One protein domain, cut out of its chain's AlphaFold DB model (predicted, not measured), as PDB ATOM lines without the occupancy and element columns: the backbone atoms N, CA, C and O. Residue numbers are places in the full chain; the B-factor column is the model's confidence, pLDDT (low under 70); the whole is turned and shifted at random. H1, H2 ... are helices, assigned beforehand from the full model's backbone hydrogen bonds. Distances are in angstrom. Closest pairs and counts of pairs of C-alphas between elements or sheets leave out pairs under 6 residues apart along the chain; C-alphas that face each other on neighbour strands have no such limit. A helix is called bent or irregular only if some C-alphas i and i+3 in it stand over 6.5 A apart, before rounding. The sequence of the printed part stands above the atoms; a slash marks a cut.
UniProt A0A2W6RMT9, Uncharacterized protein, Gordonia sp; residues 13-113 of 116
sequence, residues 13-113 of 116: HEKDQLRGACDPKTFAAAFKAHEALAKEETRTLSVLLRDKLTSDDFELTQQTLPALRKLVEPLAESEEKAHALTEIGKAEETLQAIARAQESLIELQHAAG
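What this domain is: This is residues 13 to 113 of the 116 residues of an uncharacterized protein of Gordonia sp (UniProt A0A2W6RMT9). A long, slender run of helices folds back on itself at one end: H3 and H4 make a helical hairpin, and H4, the longest helix, continues past H3 to pack with its residues 102 to 109 on residues 39 to 49 of H2. At the other end H1 and the first part of H2, residues 13 to 34, stick out as a free arm that makes much of the length. The printed part has 101 residues with four named helices, H1, H2, H3 and H4 in that order, and no named strand; the class is all helix. The whole is extended, with a radius of gyration of the C-alphas of 23.6 A and spans of 81 by 28 by 17 A.

Where its parts are: H1 holds residues 13 to 21 and begins at C-alpha 13, at (-81.014, -48.493, 28.553). H2, residues 24 to 52, is 41.9 A from first to last C-alpha and ends at (-39.415, -34.962, -5.351). H3, residues 55 to 72, is 26.1 A long and has a kink of 29 degrees near residue 66. It is neither bent nor irregular, but only just: C-alphas 63 and 66 are 6.4 A apart. H4, residues 79 to 111, is 47.7 A long and ends at C-alpha 111, at (-48.199, -54.711, 6.930).

How they stand to each other: H1 touches no helix; it is apart from H3 and from H4, and it and H2 meet only through their link. H2 touches H4 with residues 39 to 49 alone, the closest C-alphas being those of Thr 42 and Leu 105, 6.2 A apart. H2 and H4 run opposite ways at a tilt of 37 degrees, only just steep. H2 and H3 meet only through their link. H3 and H4 form a hairpin and touch, opposite ways at a shallow tilt of 29 degrees. H4 touches H3 with residues 81 to 95 alone, and the closest C-alphas of the two are those of Val 72 and Lys 81, 6.5 A apart. In H1, H2 and H4 every O i to N i+4 pair is within hydrogen-bond range; in H3 12 of 14 are.

The domain as a whole: The C-alphas of His 13 and Ala 76, the two farthest apart, are 81.3 A from each other. Residues 13 to 34 and residues 74 to 79 stand free; the body without them spans 50 by 20 by 17 A. The printed part has no cut. The links H1 to H2 and H2 to H3 are tight, and H3 to H4 is short. The mean pLDDT of the printed part is 70.8, and 44 residues are under 70, among them residues 26 to 56.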
ATOM      1  N   HIS A  13     -81.560 -49.551  29.397       75.06
ATOM      2  CA  HIS A  13     -81.014 -48.493  28.553       75.06
ATOM      3  C   HIS A  13     -79.479 -48.490  28.586       75.06
ATOM      4  O   HIS A  13     -78.838 -48.412  27.540       75.06
ATOM      5  N   GLU A  14     -78.879 -48.658  29.764       72.81
ATOM      6  CA  GLU A  14     -77.434 -48.794  29.961       72.81
ATOM      7  C   GLU A  14     -76.885 -50.071  29.303       72.81
ATOM      8  O   GLU A  14     -75.807 -50.054  28.703       72.81
ATOM      9  N   LYS A  15     -77.635 -51.180  29.350       70.88
ATOM     10  CA  LYS A  15     -77.274 -52.421  28.642       70.88
ATOM     11  C   LYS A  15     -77.304 -52.254  27.129       70.88
ATOM     12  O   LYS A  15     -76.404 -52.760  26.460       70.88
ATOM     13  N   ASP A  16     -78.305 -51.567  26.591       70.00
ATOM     14  CA  ASP A  16     -78.405 -51.318  25.153       70.00
ATOM     15  C   ASP A  16     -77.329 -50.338  24.669       70.00
ATOM     16  O   ASP A  16     -76.731 -50.563  23.615       70.00
ATOM     17  N   GLN A  17     -76.989 -49.320  25.466       67.75
ATOM     18  CA  GLN A  17     -75.850 -48.441  25.187       67.75
ATOM     19  C   GLN A  17     -74.524 -49.211  25.176       67.75
ATOM     20  O   GLN A  17     -73.733 -49.052  24.247       67.75
ATOM     21  N   LEU A  18     -74.291 -50.089  26.158       64.69
ATOM     22  CA  LEU A  18     -73.095 -50.935  26.195       64.69
ATOM     23  C   LEU A  18     -73.058 -51.931  25.035       64.69
ATOM     24  O   LEU A  18     -71.998 -52.150  24.462       64.69
ATOM     25  N   ARG A  19     -74.195 -52.508  24.634       64.44
ATOM     26  CA  ARG A  19     -74.268 -53.396  23.462       64.44
ATOM     27  C   ARG A  19     -73.987 -52.662  22.158       64.44
ATOM     28  O   ARG A  19     -73.287 -53.213  21.316       64.44
ATOM     29  N   GLY A  20     -74.492 -51.439  22.003       61.88
ATOM     30  CA  GLY A  20     -74.189 -50.587  20.854       61.88
ATOM     31  C   GLY A  20     -72.720 -50.158  20.817       61.88
ATOM     32  O   GLY A  20     -72.086 -50.223  19.768       61.88
ATOM     33  N   ALA A  21     -72.155 -49.791  21.971       61.12
ATOM     34  CA  ALA A  21     -70.744 -49.429  22.110       61.12
ATOM     35  C   ALA A  21     -69.795 -50.628  21.940       61.12
ATOM     36  O   ALA A  21     -68.670 -50.454  21.486       61.12
ATOM     37  N   CYS A  22     -70.249 -51.837  22.280       57.91
ATOM     38  CA  CYS A  22     -69.522 -53.094  22.114       57.91
ATOM     39  C   CYS A  22     -69.869 -53.837  20.810       57.91
ATOM     40  O   CYS A  22     -69.516 -55.010  20.695       57.91
ATOM     41  N   ASP A  23     -70.549 -53.203  19.843       74.25
ATOM     42  CA  ASP A  23     -70.930 -53.863  18.592       74.25
ATOM     43  C   ASP A  23     -69.675 -54.206  17.764       74.25
ATOM     44  O   ASP A  23     -69.000 -53.303  17.249       74.25
ATOM     45  N   PRO A  24     -69.353 -55.502  17.576       66.81
ATOM     46  CA  PRO A  24     -68.171 -55.927  16.834       66.81
ATOM     47  C   PRO A  24     -68.158 -55.414  15.391       66.81
ATOM     48  O   PRO A  24     -67.090 -55.258  14.801       66.81
ATOM     49  N   LYS A  25     -69.335 -55.133  14.812       73.25
ATOM     50  CA  LYS A  25     -69.444 -54.588  13.453       73.25
ATOM     51  C   LYS A  25     -68.974 -53.141  13.380       73.25
ATOM     52  O   LYS A  25     -68.296 -52.780  12.421       73.25
ATOM     53  N   THR A  26     -69.276 -52.342  14.399       67.50
ATOM     54  CA  THR A  26     -68.829 -50.949  14.512       67.50
ATOM     55  C   THR A  26     -67.315 -50.880  14.703       67.50
ATOM     56  O   THR A  26     -66.651 -50.104  14.019       67.50
ATOM     57  N   PHE A  27     -66.740 -51.763  15.528       58.91
ATOM     58  CA  PHE A  27     -65.282 -51.889  15.648       58.91
ATOM     59  C   PHE A  27     -64.617 -52.336  14.347       58.91
ATOM     60  O   PHE A  27     -63.621 -51.745  13.939       58.91
ATOM     61  N   ALA A  28     -65.172 -53.336  13.658       66.25
ATOM     62  CA  ALA A  28     -64.634 -53.795  12.379       66.25
ATOM     63  C   ALA A  28     -64.707 -52.710  11.289       66.25
ATOM     64  O   ALA A  28     -63.789 -52.586  10.480       66.25
ATOM     65  N   ALA A  29     -65.777 -51.910  11.268       68.50
ATOM     66  CA  ALA A  29     -65.920 -50.785  10.348       68.50
ATOM     67  C   ALA A  29     -64.917 -49.662  10.655       68.50
ATOM     68  O   ALA A  29     -64.278 -49.157   9.734       68.50
ATOM     69  N   ALA A  30     -64.724 -49.321  11.933       59.59
ATOM     70  CA  ALA A  30     -63.721 -48.346  12.356       59.59
ATOM     71  C   ALA A  30     -62.300 -48.818  12.015       59.59
ATOM     72  O   ALA A  30     -61.510 -48.052  11.471       59.59
ATOM     73  N   PHE A  31     -61.993 -50.096  12.249       57.44
ATOM     74  CA  PHE A  31     -60.691 -50.673  11.919       57.44
ATOM     75  C   PHE A  31     -60.414 -50.629  10.411       57.44
ATOM     76  O   PHE A  31     -59.350 -50.185   9.996       57.44
ATOM     77  N   LYS A  32     -61.401 -50.987   9.579       64.56
ATOM     78  CA  LYS A  32     -61.294 -50.871   8.115       64.56
ATOM     79  C   LYS A  32     -61.154 -49.427   7.635       64.56
ATOM     80  O   LYS A  32     -60.433 -49.178   6.675       64.56
ATOM     81  N   ALA A  33     -61.835 -48.479   8.279       61.81
ATOM     82  CA  ALA A  33     -61.703 -47.061   7.953       61.81
ATOM     83  C   ALA A  33     -60.295 -46.539   8.286       61.81
ATOM     84  O   ALA A  33     -59.693 -45.842   7.473       61.81
ATOM     85  N   HIS A  34     -59.738 -46.935   9.433       58.16
ATOM     86  CA  HIS A  34     -58.356 -46.624   9.799       58.16
ATOM     87  C   HIS A  34     -57.337 -47.282   8.863       58.16
ATOM     88  O   HIS A  34     -56.372 -46.638   8.466       58.16
ATOM     89  N   GLU A  35     -57.570 -48.530   8.457       60.47
ATOM     90  CA  GLU A  35     -56.736 -49.226   7.475       60.47
ATOM     91  C   GLU A  35     -56.748 -48.514   6.112       60.47
ATOM     92  O   GLU A  35     -55.702 -48.343   5.488       60.47
ATOM     93  N   ALA A  36     -57.918 -48.052   5.658       65.69
ATOM     94  CA  ALA A  36     -58.053 -47.301   4.412       65.69
ATOM     95  C   ALA A  36     -57.322 -45.950   4.465       65.69
ATOM     96  O   ALA A  36     -56.610 -45.611   3.522       65.69
ATOM     97  N   LEU A  37     -57.439 -45.222   5.581       63.22
ATOM     98  CA  LEU A  37     -56.722 -43.962   5.805       63.22
ATOM     99  C   LEU A  37     -55.203 -44.171   5.820       63.22
ATOM    100  O   LEU A  37     -54.480 -43.463   5.125       63.22
ATOM    101  N   ALA A  38     -54.714 -45.197   6.520       61.12
ATOM    102  CA  ALA A  38     -53.288 -45.526   6.540       61.12
ATOM    103  C   ALA A  38     -52.757 -45.895   5.140       61.12
ATOM    104  O   ALA A  38     -51.662 -45.486   4.746       61.12
ATOM    105  N   LYS A  39     -53.546 -46.629   4.342       65.19
ATOM    106  CA  LYS A  39     -53.226 -46.947   2.936       65.19
ATOM    107  C   LYS A  39     -53.175 -45.701   2.044       65.19
ATOM    108  O   LYS A  39     -52.363 -45.633   1.122       65.19
ATOM    109  N   GLU A  40     -54.020 -44.711   2.297       66.62
ATOM    110  CA  GLU A  40     -54.039 -43.457   1.538       66.62
ATOM    111  C   GLU A  40     -52.861 -42.536   1.902       66.62
ATOM    112  O   GLU A  40     -52.198 -41.989   1.014       66.62
ATOM    113  N   GLU A  41     -52.535 -42.430   3.191       60.44
ATOM    114  CA  GLU A  41     -51.392 -41.653   3.687       60.44
ATOM    115  C   GLU A  41     -50.060 -42.231   3.194       60.44
ATOM    116  O   GLU A  41     -49.226 -41.506   2.648       60.44
ATOM    117  N   THR A  42     -49.879 -43.552   3.287       63.84
ATOM    118  CA  THR A  42     -48.684 -44.243   2.766       63.84
ATOM    119  C   THR A  42     -48.521 -44.064   1.260       63.84
ATOM    120  O   THR A  42     -47.409 -43.825   0.777       63.84
ATOM    121  N   ARG A  43     -49.618 -44.121   0.497       64.44
ATOM    122  CA  ARG A  43     -49.596 -43.864  -0.946       64.44
ATOM    123  C   ARG A  43     -49.184 -42.427  -1.249       64.44
ATOM    124  O   ARG A  43     -48.347 -42.210  -2.120       64.44
ATOM    125  N   THR A  44     -49.733 -41.462  -0.519       62.88
ATOM    126  CA  THR A  44     -49.434 -40.034  -0.695       62.88
ATOM    127  C   THR A  44     -47.970 -39.731  -0.390       62.88
ATOM    128  O   THR A  44     -47.296 -39.083  -1.188       62.88
ATOM    129  N   LEU A  45     -47.443 -40.267   0.712       60.59
ATOM    130  CA  LEU A  45     -46.032 -40.142   1.079       60.59
ATOM    131  C   LEU A  45     -45.105 -40.797   0.049       60.59
ATOM    132  O   LEU A  45     -44.090 -40.215  -0.324       60.59
ATOM    133  N   SER A  46     -45.480 -41.970  -0.464       62.12
ATOM    134  CA  SER A  46     -44.712 -42.674  -1.498       62.12
ATOM    135  C   SER A  46     -44.646 -41.884  -2.808       62.12
ATOM    136  O   SER A  46     -43.590 -41.817  -3.433       62.12
ATOM    137  N   VAL A  47     -45.758 -41.265  -3.220       63.84
ATOM    138  CA  VAL A  47     -45.812 -40.397  -4.409       63.84
ATOM    139  C   VAL A  47     -44.987 -39.131  -4.190       63.84
ATOM    140  O   VAL A  47     -44.170 -38.792  -5.036       63.84
ATOM    141  N   LEU A  48     -45.119 -38.477  -3.032       59.28
ATOM    142  CA  LEU A  48     -44.352 -37.272  -2.709       59.28
ATOM    143  C   LEU A  48     -42.841 -37.523  -2.687       59.28
ATOM    144  O   LEU A  48     -42.087 -36.699  -3.203       59.28
ATOM    145  N   LEU A  49     -42.395 -38.647  -2.120       61.59
ATOM    146  CA  LEU A  49     -40.978 -39.016  -2.111       61.59
ATOM    147  C   LEU A  49     -40.467 -39.357  -3.514       61.59
ATOM    148  O   LEU A  49     -39.366 -38.942  -3.859       61.59
ATOM    149  N   ARG A  50     -41.265 -40.055  -4.331       59.91
ATOM    150  CA  ARG A  50     -40.902 -40.425  -5.707       59.91
ATOM    151  C   ARG A  50     -40.872 -39.226  -6.663       59.91
ATOM    152  O   ARG A  50     -40.011 -39.170  -7.533       59.91
ATOM    153  N   ASP A  51     -41.794 -38.278  -6.512       61.06
ATOM    154  CA  ASP A  51     -41.898 -37.108  -7.395       61.06
ATOM    155  C   ASP A  51     -40.852 -36.033  -7.066       61.06
ATOM    156  O   ASP A  51     -40.436 -35.275  -7.943       61.06
ATOM    157  N   LYS A  52     -40.432 -35.930  -5.798       61.19
ATOM    158  CA  LYS A  52     -39.415 -34.962  -5.351       61.19
ATOM    159  C   LYS A  52     -37.988 -35.490  -5.470       61.19
ATOM    160  O   LYS A  52     -37.070 -34.679  -5.551       61.19
ATOM    161  N   LEU A  53     -37.810 -36.807  -5.449       62.69
ATOM    162  CA  LEU A  53     -36.520 -37.473  -5.529       62.69
ATOM    163  C   LEU A  53     -36.642 -38.638  -6.511       62.69
ATOM    164  O   LEU A  53     -37.307 -39.634  -6.218       62.69
ATOM    165  N   THR A  54     -36.000 -38.534  -7.674       65.62
ATOM    166  CA  THR A  54     -35.894 -39.713  -8.534       65.62
ATOM    167  C   THR A  54     -35.003 -40.750  -7.838       65.62
ATOM    168  O   THR A  54     -34.086 -40.395  -7.092       65.62
ATOM    169  N   SER A  55     -35.291 -42.043  -8.032       67.56
ATOM    170  CA  SER A  55     -34.472 -43.131  -7.464       67.56
ATOM    171  C   SER A  55     -33.000 -42.975  -7.863       67.56
ATOM    172  O   SER A  55     -32.105 -43.177  -7.046       67.56
ATOM    173  N   ASP A  56     -32.776 -42.523  -9.094       68.25
ATOM    174  CA  ASP A  56     -31.455 -42.299  -9.673       68.25
ATOM    175  C   ASP A  56     -30.724 -41.140  -8.977       68.25
ATOM    176  O   ASP A  56     -29.541 -41.261  -8.658       68.25
ATOM    177  N   ASP A  57     -31.422 -40.041  -8.662       71.38
ATOM    178  CA  ASP A  57     -30.845 -38.916  -7.915       71.38
ATOM    179  C   ASP A  57     -30.477 -39.322  -6.482       71.38
ATOM    180  O   ASP A  57     -29.450 -38.895  -5.951       71.38
ATOM    181  N   PHE A  58     -31.293 -40.166  -5.846       74.31
ATOM    182  CA  PHE A  58     -31.017 -40.675  -4.503       74.31
ATOM    183  C   PHE A  58     -29.755 -41.538  -4.470       74.31
ATOM    184  O   PHE A  58     -28.857 -41.291  -3.661       74.31
ATOM    185  N   GLU A  59     -29.665 -42.517  -5.371       75.75
ATOM    186  CA  GLU A  59     -28.513 -43.411  -5.488       75.75
ATOM    187  C   GLU A  59     -27.242 -42.641  -5.853       75.75
ATOM    188  O   GLU A  59     -26.191 -42.837  -5.235       75.75
ATOM    189  N   LEU A  60     -27.340 -41.702  -6.798       74.81
ATOM    190  CA  LEU A  60     -26.223 -40.847  -7.184       74.81
ATOM    191  C   LEU A  60     -25.737 -40.002  -5.999       74.81
ATOM    192  O   LEU A  60     -24.530 -39.895  -5.765       74.81
ATOM    193  N   THR A  61     -26.652 -39.429  -5.215       73.75
ATOM    194  CA  THR A  61     -26.290 -38.597  -4.059       73.75
ATOM    195  C   THR A  61     -25.667 -39.438  -2.940       73.75
ATOM    196  O   THR A  61     -24.660 -39.022  -2.359       73.75
ATOM    197  N   GLN A  62     -26.177 -40.652  -2.691       78.31
ATOM    198  CA  GLN A  62     -25.573 -41.603  -1.748       78.31
ATOM    199  C   GLN A  62     -24.137 -41.987  -2.132       78.31
ATOM    200  O   GLN A  62     -23.286 -42.140  -1.256       78.31
ATOM    201  N   GLN A  63     -23.845 -42.114  -3.428       79.56
ATOM    202  CA  GLN A  63     -22.497 -42.427  -3.912       79.56
ATOM    203  C   GLN A  63     -21.559 -41.211  -3.891       79.56
ATOM    204  O   GLN A  63     -20.361 -41.347  -3.629       79.56
ATOM    205  N   THR A  64     -22.088 -40.014  -4.153       75.19
ATOM    206  CA  THR A  64     -21.280 -38.803  -4.365       75.19
ATOM    207  C   THR A  64     -20.864 -38.127  -3.057       75.19
ATOM    208  O   THR A  64     -19.751 -37.606  -2.964       75.19
ATOM    209  N   LEU A  65     -21.699 -38.162  -2.013       77.88
ATOM    210  CA  LEU A  65     -21.390 -37.532  -0.719       77.88
ATOM    211  C   LEU A  65     -20.117 -38.076  -0.041       77.88
ATOM    212  O   LEU A  65     -19.273 -37.268   0.357       77.88
ATOM    213  N   PRO A  66     -19.885 -39.403   0.028       78.75
ATOM    214  CA  PRO A  66     -18.635 -39.946   0.558       78.75
ATOM    215  C   PRO A  66     -17.400 -39.522  -0.250       78.75
ATOM    216  O   PRO A  66     -16.318 -39.348   0.313       78.75
ATOM    217  N   ALA A  67     -17.542 -39.354  -1.568       75.94
ATOM    218  CA  ALA A  67     -16.462 -38.876  -2.429       75.94
ATOM    219  C   ALA A  67     -16.157 -37.391  -2.174       75.94
ATOM    220  O   ALA A  67     -14.992 -37.025  -2.030       75.94
ATOM    221  N   LEU A  68     -17.191 -36.556  -2.026       71.31
ATOM    222  CA  LEU A  68     -17.066 -35.148  -1.630       71.31
ATOM    223  C   LEU A  68     -16.368 -35.000  -0.276       71.31
ATOM    224  O   LEU A  68     -15.437 -34.206  -0.149       71.31
ATOM    225  N   ARG A  69     -16.743 -35.815   0.714       74.94
ATOM    226  CA  ARG A  69     -16.097 -35.815   2.032       74.94
ATOM    227  C   ARG A  69     -14.605 -36.122   1.936       74.94
ATOM    228  O   ARG A  69     -13.801 -35.362   2.463       74.94
ATOM    229  N   LYS A  70     -14.225 -37.162   1.184       77.12
ATOM    230  CA  LYS A  70     -12.817 -37.539   0.957       77.12
ATOM    231  C   LYS A  70     -11.997 -36.465   0.238       77.12
ATOM    232  O   LYS A  70     -10.781 -36.438   0.398       77.12
ATOM    233  N   LEU A  71     -12.635 -35.606  -0.556       74.69
ATOM    234  CA  LEU A  71     -11.975 -34.479  -1.219       74.69
ATOM    235  C   LEU A  71     -11.776 -33.285  -0.277       74.69
ATOM    236  O   LEU A  71     -10.768 -32.593  -0.385       74.69
ATOM    237  N   VAL A  72     -12.713 -33.056   0.649       74.06
ATOM    238  CA  VAL A  72     -12.695 -31.914   1.580       74.06
ATOM    239  C   VAL A  72     -11.860 -32.197   2.835       74.06
ATOM    240  O   VAL A  72     -11.185 -31.312   3.358       74.06
ATOM    241  N   GLU A  73     -11.861 -33.436   3.318       75.06
ATOM    242  CA  GLU A  73     -11.162 -33.867   4.532       75.06
ATOM    243  C   GLU A  73      -9.640 -33.589   4.547       75.06
ATOM    244  O   GLU A  73      -9.160 -33.085   5.569       75.06
ATOM    245  N   PRO A  74      -8.872 -33.801   3.454       77.62
ATOM    246  CA  PRO A  74      -7.436 -33.509   3.422       77.62
ATOM    247  C   PRO A  74      -7.097 -32.028   3.186       77.62
ATOM    248  O   PRO A  74      -5.918 -31.674   3.219       77.62
ATOM    249  N   LEU A  75      -8.082 -31.156   2.933       76.88
ATOM    250  CA  LEU A  75      -7.825 -29.727   2.741       76.88
ATOM    251  C   LEU A  75      -7.309 -29.085   4.034       76.88
ATOM    252  O   LEU A  75      -7.587 -29.561   5.141       76.88
ATOM    253  N   ALA A  76      -6.563 -27.988   3.896       75.56
ATOM    254  CA  ALA A  76      -6.108 -27.198   5.036       75.56
ATOM    255  C   ALA A  76      -7.300 -26.751   5.897       75.56
ATOM    256  O   ALA A  76      -8.389 -26.504   5.376       75.56
ATOM    257  N   GLU A  77      -7.105 -26.668   7.214       81.81
ATOM    258  CA  GLU A  77      -8.148 -26.152   8.097       81.81
ATOM    259  C   GLU A  77      -8.455 -24.696   7.754       81.81
ATOM    260  O   GLU A  77      -7.591 -23.823   7.818       81.81
ATOM    261  N   SER A  78      -9.700 -24.465   7.350       80.31
ATOM    262  CA  SER A  78     -10.244 -23.158   7.018       80.31
ATOM    263  C   SER A  78     -11.718 -23.113   7.416       80.31
ATOM    264  O   SER A  78     -12.356 -24.158   7.603       80.31
ATOM    265  N   GLU A  79     -12.275 -21.911   7.548       77.12
ATOM    266  CA  GLU A  79     -13.706 -21.740   7.827       77.12
ATOM    267  C   GLU A  79     -14.563 -22.349   6.706       77.12
ATOM    268  O   GLU A  79     -15.593 -22.970   6.970       77.12
ATOM    269  N   GLU A  80     -14.092 -22.283   5.460       69.19
ATOM    270  CA  GLU A  80     -14.739 -22.888   4.296       69.19
ATOM    271  C   GLU A  80     -14.742 -24.419   4.370       69.19
ATOM    272  O   GLU A  80     -15.748 -25.043   4.032       69.19
ATOM    273  N   LYS A  81     -13.659 -25.039   4.865       72.88
ATOM    274  CA  LYS A  81     -13.613 -26.488   5.117       72.88
ATOM    275  C   LYS A  81     -14.621 -26.889   6.194       72.88
ATOM    276  O   LYS A  81     -15.360 -27.855   6.010       72.88
ATOM    277  N   ALA A  82     -14.663 -26.154   7.306       73.69
ATOM    278  CA  ALA A  82     -15.595 -26.428   8.400       73.69
ATOM    279  C   ALA A  82     -17.058 -26.290   7.942       73.69
ATOM    280  O   ALA A  82     -17.896 -27.145   8.248       73.69
ATOM    281  N   HIS A  83     -17.351 -25.262   7.143       72.06
ATOM    282  CA  HIS A  83     -18.664 -25.066   6.542       72.06
ATOM    283  C   HIS A  83     -19.014 -26.196   5.564       72.06
ATOM    284  O   HIS A  83     -20.092 -26.778   5.655       72.06
ATOM    285  N   ALA A  84     -18.100 -26.566   4.662       69.69
ATOM    286  CA  ALA A  84     -18.323 -27.641   3.695       69.69
ATOM    287  C   ALA A  84     -18.593 -28.994   4.375       69.69
ATOM    288  O   ALA A  84     -19.521 -29.698   3.986       69.69
ATOM    289  N   LEU A  85     -17.841 -29.344   5.425       75.88
ATOM    290  CA  LEU A  85     -18.076 -30.571   6.196       75.88
ATOM    291  C   LEU A  85     -19.414 -30.547   6.946       75.88
ATOM    292  O   LEU A  85     -20.075 -31.580   7.039       75.88
ATOM    293  N   THR A  86     -19.834 -29.381   7.441       81.06
ATOM    294  CA  THR A  86     -21.142 -29.210   8.092       81.06
ATOM    295  C   THR A  86     -22.284 -29.442   7.104       81.06
ATOM    296  O   THR A  86     -23.231 -30.161   7.412       81.06
ATOM    297  N   GLU A  87     -22.187 -28.878   5.901       77.50
ATOM    298  CA  GLU A  87     -23.200 -29.058   4.857       77.50
ATOM    299  C   GLU A  87     -23.236 -30.500   4.330       77.50
ATOM    300  O   GLU A  87     -24.317 -31.056   4.144       77.50
ATOM    301  N   ILE A  88     -22.074 -31.146   4.181       77.69
ATOM    302  CA  ILE A  88     -21.988 -32.581   3.860       77.69
ATOM    303  C   ILE A  88     -22.679 -33.415   4.948       77.69
ATOM    304  O   ILE A  88     -23.471 -34.294   4.621       77.69
ATOM    305  N   GLY A  89     -22.444 -33.114   6.229       78.94
ATOM    306  CA  GLY A  89     -23.097 -33.808   7.344       78.94
ATOM    307  C   GLY A  89     -24.621 -33.663   7.329       78.94
ATOM    308  O   GLY A  89     -25.336 -34.656   7.431       78.94
ATOM    309  N   LYS A  90     -25.141 -32.448   7.108       80.19
ATOM    310  CA  LYS A  90     -26.593 -32.217   6.968       80.19
ATOM    311  C   LYS A  90     -27.191 -32.985   5.788       80.19
ATOM    312  O   LYS A  90     -28.307 -33.500   5.880       80.19
ATOM    313  N   ALA A  91     -26.464 -33.062   4.673       73.75
ATOM    314  CA  ALA A  91     -26.897 -33.816   3.502       73.75
ATOM    315  C   ALA A  91     -26.923 -35.333   3.775       73.75
ATOM    316  O   ALA A  91     -27.891 -35.998   3.405       73.75
ATOM    317  N   GLU A  92     -25.922 -35.873   4.482       82.62
ATOM    318  CA  GLU A  92     -25.895 -37.273   4.935       82.62
ATOM    319  C   GLU A  92     -27.086 -37.594   5.861       82.62
ATOM    320  O   GLU A  92     -27.774 -38.598   5.658       82.62
ATOM    321  N   GLU A  93     -27.380 -36.728   6.836       82.88
ATOM    322  CA  GLU A  93     -28.530 -36.883   7.741       82.88
ATOM    323  C   GLU A  93     -29.862 -36.872   6.986       82.88
ATOM    324  O   GLU A  93     -30.737 -37.708   7.229       82.88
ATOM    325  N   THR A  94     -30.005 -35.952   6.032       81.19
ATOM    326  CA  THR A  94     -31.214 -35.832   5.212       81.19
ATOM    327  C   THR A  94     -31.435 -37.096   4.380       81.19
ATOM    328  O   THR A  94     -32.550 -37.617   4.338       81.19
ATOM    329  N   LEU A  95     -30.381 -37.650   3.773       80.31
ATOM    330  CA  LEU A  95     -30.483 -38.909   3.032       80.31
ATOM    331  C   LEU A  95     -30.831 -40.097   3.927       80.31
ATOM    332  O   LEU A  95     -31.633 -40.934   3.523       80.31
ATOM    333  N   GLN A  96     -30.273 -40.176   5.139       82.06
ATOM    334  CA  GLN A  96     -30.646 -41.230   6.086       82.06
ATOM    335  C   GLN A  96     -32.110 -41.119   6.515       82.06
ATOM    336  O   GLN A  96     -32.791 -42.137   6.625       82.06
ATOM    337  N   ALA A  97     -32.612 -39.904   6.739       81.19
ATOM    338  CA  ALA A  97     -34.019 -39.684   7.056       81.19
ATOM    339  C   ALA A  97     -34.932 -40.133   5.904       81.19
ATOM    340  O   ALA A  97     -35.940 -40.796   6.142       81.19
ATOM    341  N   ILE A  98     -34.544 -39.842   4.658       79.19
ATOM    342  CA  ILE A  98     -35.261 -40.299   3.461       79.19
ATOM    343  C   ILE A  98     -35.208 -41.828   3.335       79.19
ATOM    344  O   ILE A  98     -36.249 -42.438   3.109       79.19
ATOM    345  N   ALA A  99     -34.043 -42.456   3.540       80.12
ATOM    346  CA  ALA A  99     -33.897 -43.913   3.507       80.12
ATOM    347  C   ALA A  99     -34.824 -44.595   4.524       80.12
ATOM    348  O   ALA A  99     -35.570 -45.505   4.176       80.12
ATOM    349  N   ARG A 100     -34.844 -44.097   5.767       81.38
ATOM    350  CA  ARG A 100     -35.733 -44.604   6.825       81.38
ATOM    351  C   ARG A 100     -37.206 -44.397   6.494       81.38
ATOM    352  O   ARG A 100     -38.021 -45.264   6.795       81.38
ATOM    353  N   ALA A 101     -37.560 -43.264   5.889       77.62
ATOM    354  CA  ALA A 101     -38.928 -43.005   5.454       77.62
ATOM    355  C   ALA A 101     -39.354 -43.970   4.335       77.62
ATOM    356  O   ALA A 101     -40.469 -44.482   4.376       77.62
ATOM    357  N   GLN A 102     -38.471 -44.266   3.376       76.44
ATOM    358  CA  GLN A 102     -38.716 -45.267   2.334       76.44
ATOM    359  C   GLN A 102     -38.860 -46.677   2.918       76.44
ATOM    360  O   GLN A 102     -39.798 -47.384   2.560       76.44
ATOM    361  N   GLU A 103     -37.992 -47.067   3.850       79.81
ATOM    362  CA  GLU A 103     -38.068 -48.359   4.542       79.81
ATOM    363  C   GLU A 103     -39.366 -48.488   5.349       79.81
ATOM    364  O   GLU A 103     -40.106 -49.451   5.177       79.81
ATOM    365  N   SER A 104     -39.729 -47.457   6.120       78.75
ATOM    366  CA  SER A 104     -40.991 -47.421   6.875       78.75
ATOM    367  C   SER A 104     -42.210 -47.507   5.953       78.75
ATOM    368  O   SER A 104     -43.215 -48.124   6.294       78.75
ATOM    369  N   LEU A 105     -42.147 -46.900   4.763       75.62
ATOM    370  CA  LEU A 105     -43.213 -47.011   3.769       75.62
ATOM    371  C   LEU A 105     -43.326 -48.420   3.189       75.62
ATOM    372  O   LEU A 105     -44.443 -48.890   2.994       75.62
ATOM    373  N   ILE A 106     -42.202 -49.093   2.943       76.25
ATOM    374  CA  ILE A 106     -42.173 -50.493   2.506       76.25
ATOM    375  C   ILE A 106     -42.761 -51.392   3.603       76.25
ATOM    376  O   ILE A 106     -43.648 -52.198   3.326       76.25
ATOM    377  N   GLU A 107     -42.350 -51.206   4.858       76.62
ATOM    378  CA  GLU A 107     -42.887 -51.944   6.007       76.62
ATOM    379  C   GLU A 107     -44.398 -51.740   6.167       76.62
ATOM    380  O   GLU A 107     -45.140 -52.707   6.349       76.62
ATOM    381  N   LEU A 108     -44.880 -50.500   6.037       71.25
ATOM    382  CA  LEU A 108     -46.309 -50.191   6.092       71.25
ATOM    383  C   LEU A 108     -47.077 -50.795   4.910       71.25
ATOM    384  O   LEU A 108     -48.195 -51.267   5.103       71.25
ATOM    385  N   GLN A 109     -46.500 -50.825   3.706       69.31
ATOM    386  CA  GLN A 109     -47.109 -51.484   2.543       69.31
ATOM    387  C   GLN A 109     -47.210 -53.005   2.728       69.31
ATOM    388  O   GLN A 109     -48.250 -53.589   2.410       69.31
ATOM    389  N   HIS A 110     -46.186 -53.643   3.300       70.94
ATOM    390  CA  HIS A 110     -46.227 -55.066   3.637       70.94
ATOM    391  C   HIS A 110     -47.236 -55.361   4.753       70.94
ATOM    392  O   HIS A 110     -48.065 -56.261   4.610       70.94
ATOM    393  N   ALA A 111     -47.245 -54.567   5.829       68.38
ATOM    394  CA  ALA A 111     -48.199 -54.711   6.930       68.38
ATOM    395  C   ALA A 111     -49.655 -54.467   6.494       68.38
ATOM    396  O   ALA A 111     -50.581 -55.062   7.043       68.38
ATOM    397  N   ALA A 112     -49.866 -53.626   5.477       61.97
ATOM    398  CA  ALA A 112     -51.170 -53.327   4.897       61.97
ATOM    399  C   ALA A 112     -51.687 -54.397   3.904       61.97
ATOM    400  O   ALA A 112     -52.772 -54.223   3.335       61.97
ATOM    401  N   GLY A 113     -50.960 -55.508   3.711       52.94
ATOM    402  CA  GLY A 113     -51.411 -56.665   2.928       52.94
ATOM    403  C   GLY A 113     -50.880 -56.738   1.495       52.94
ATOM    404  O   GLY A 113     -51.570 -57.261   0.622       52.94
TER     405      GLY A 113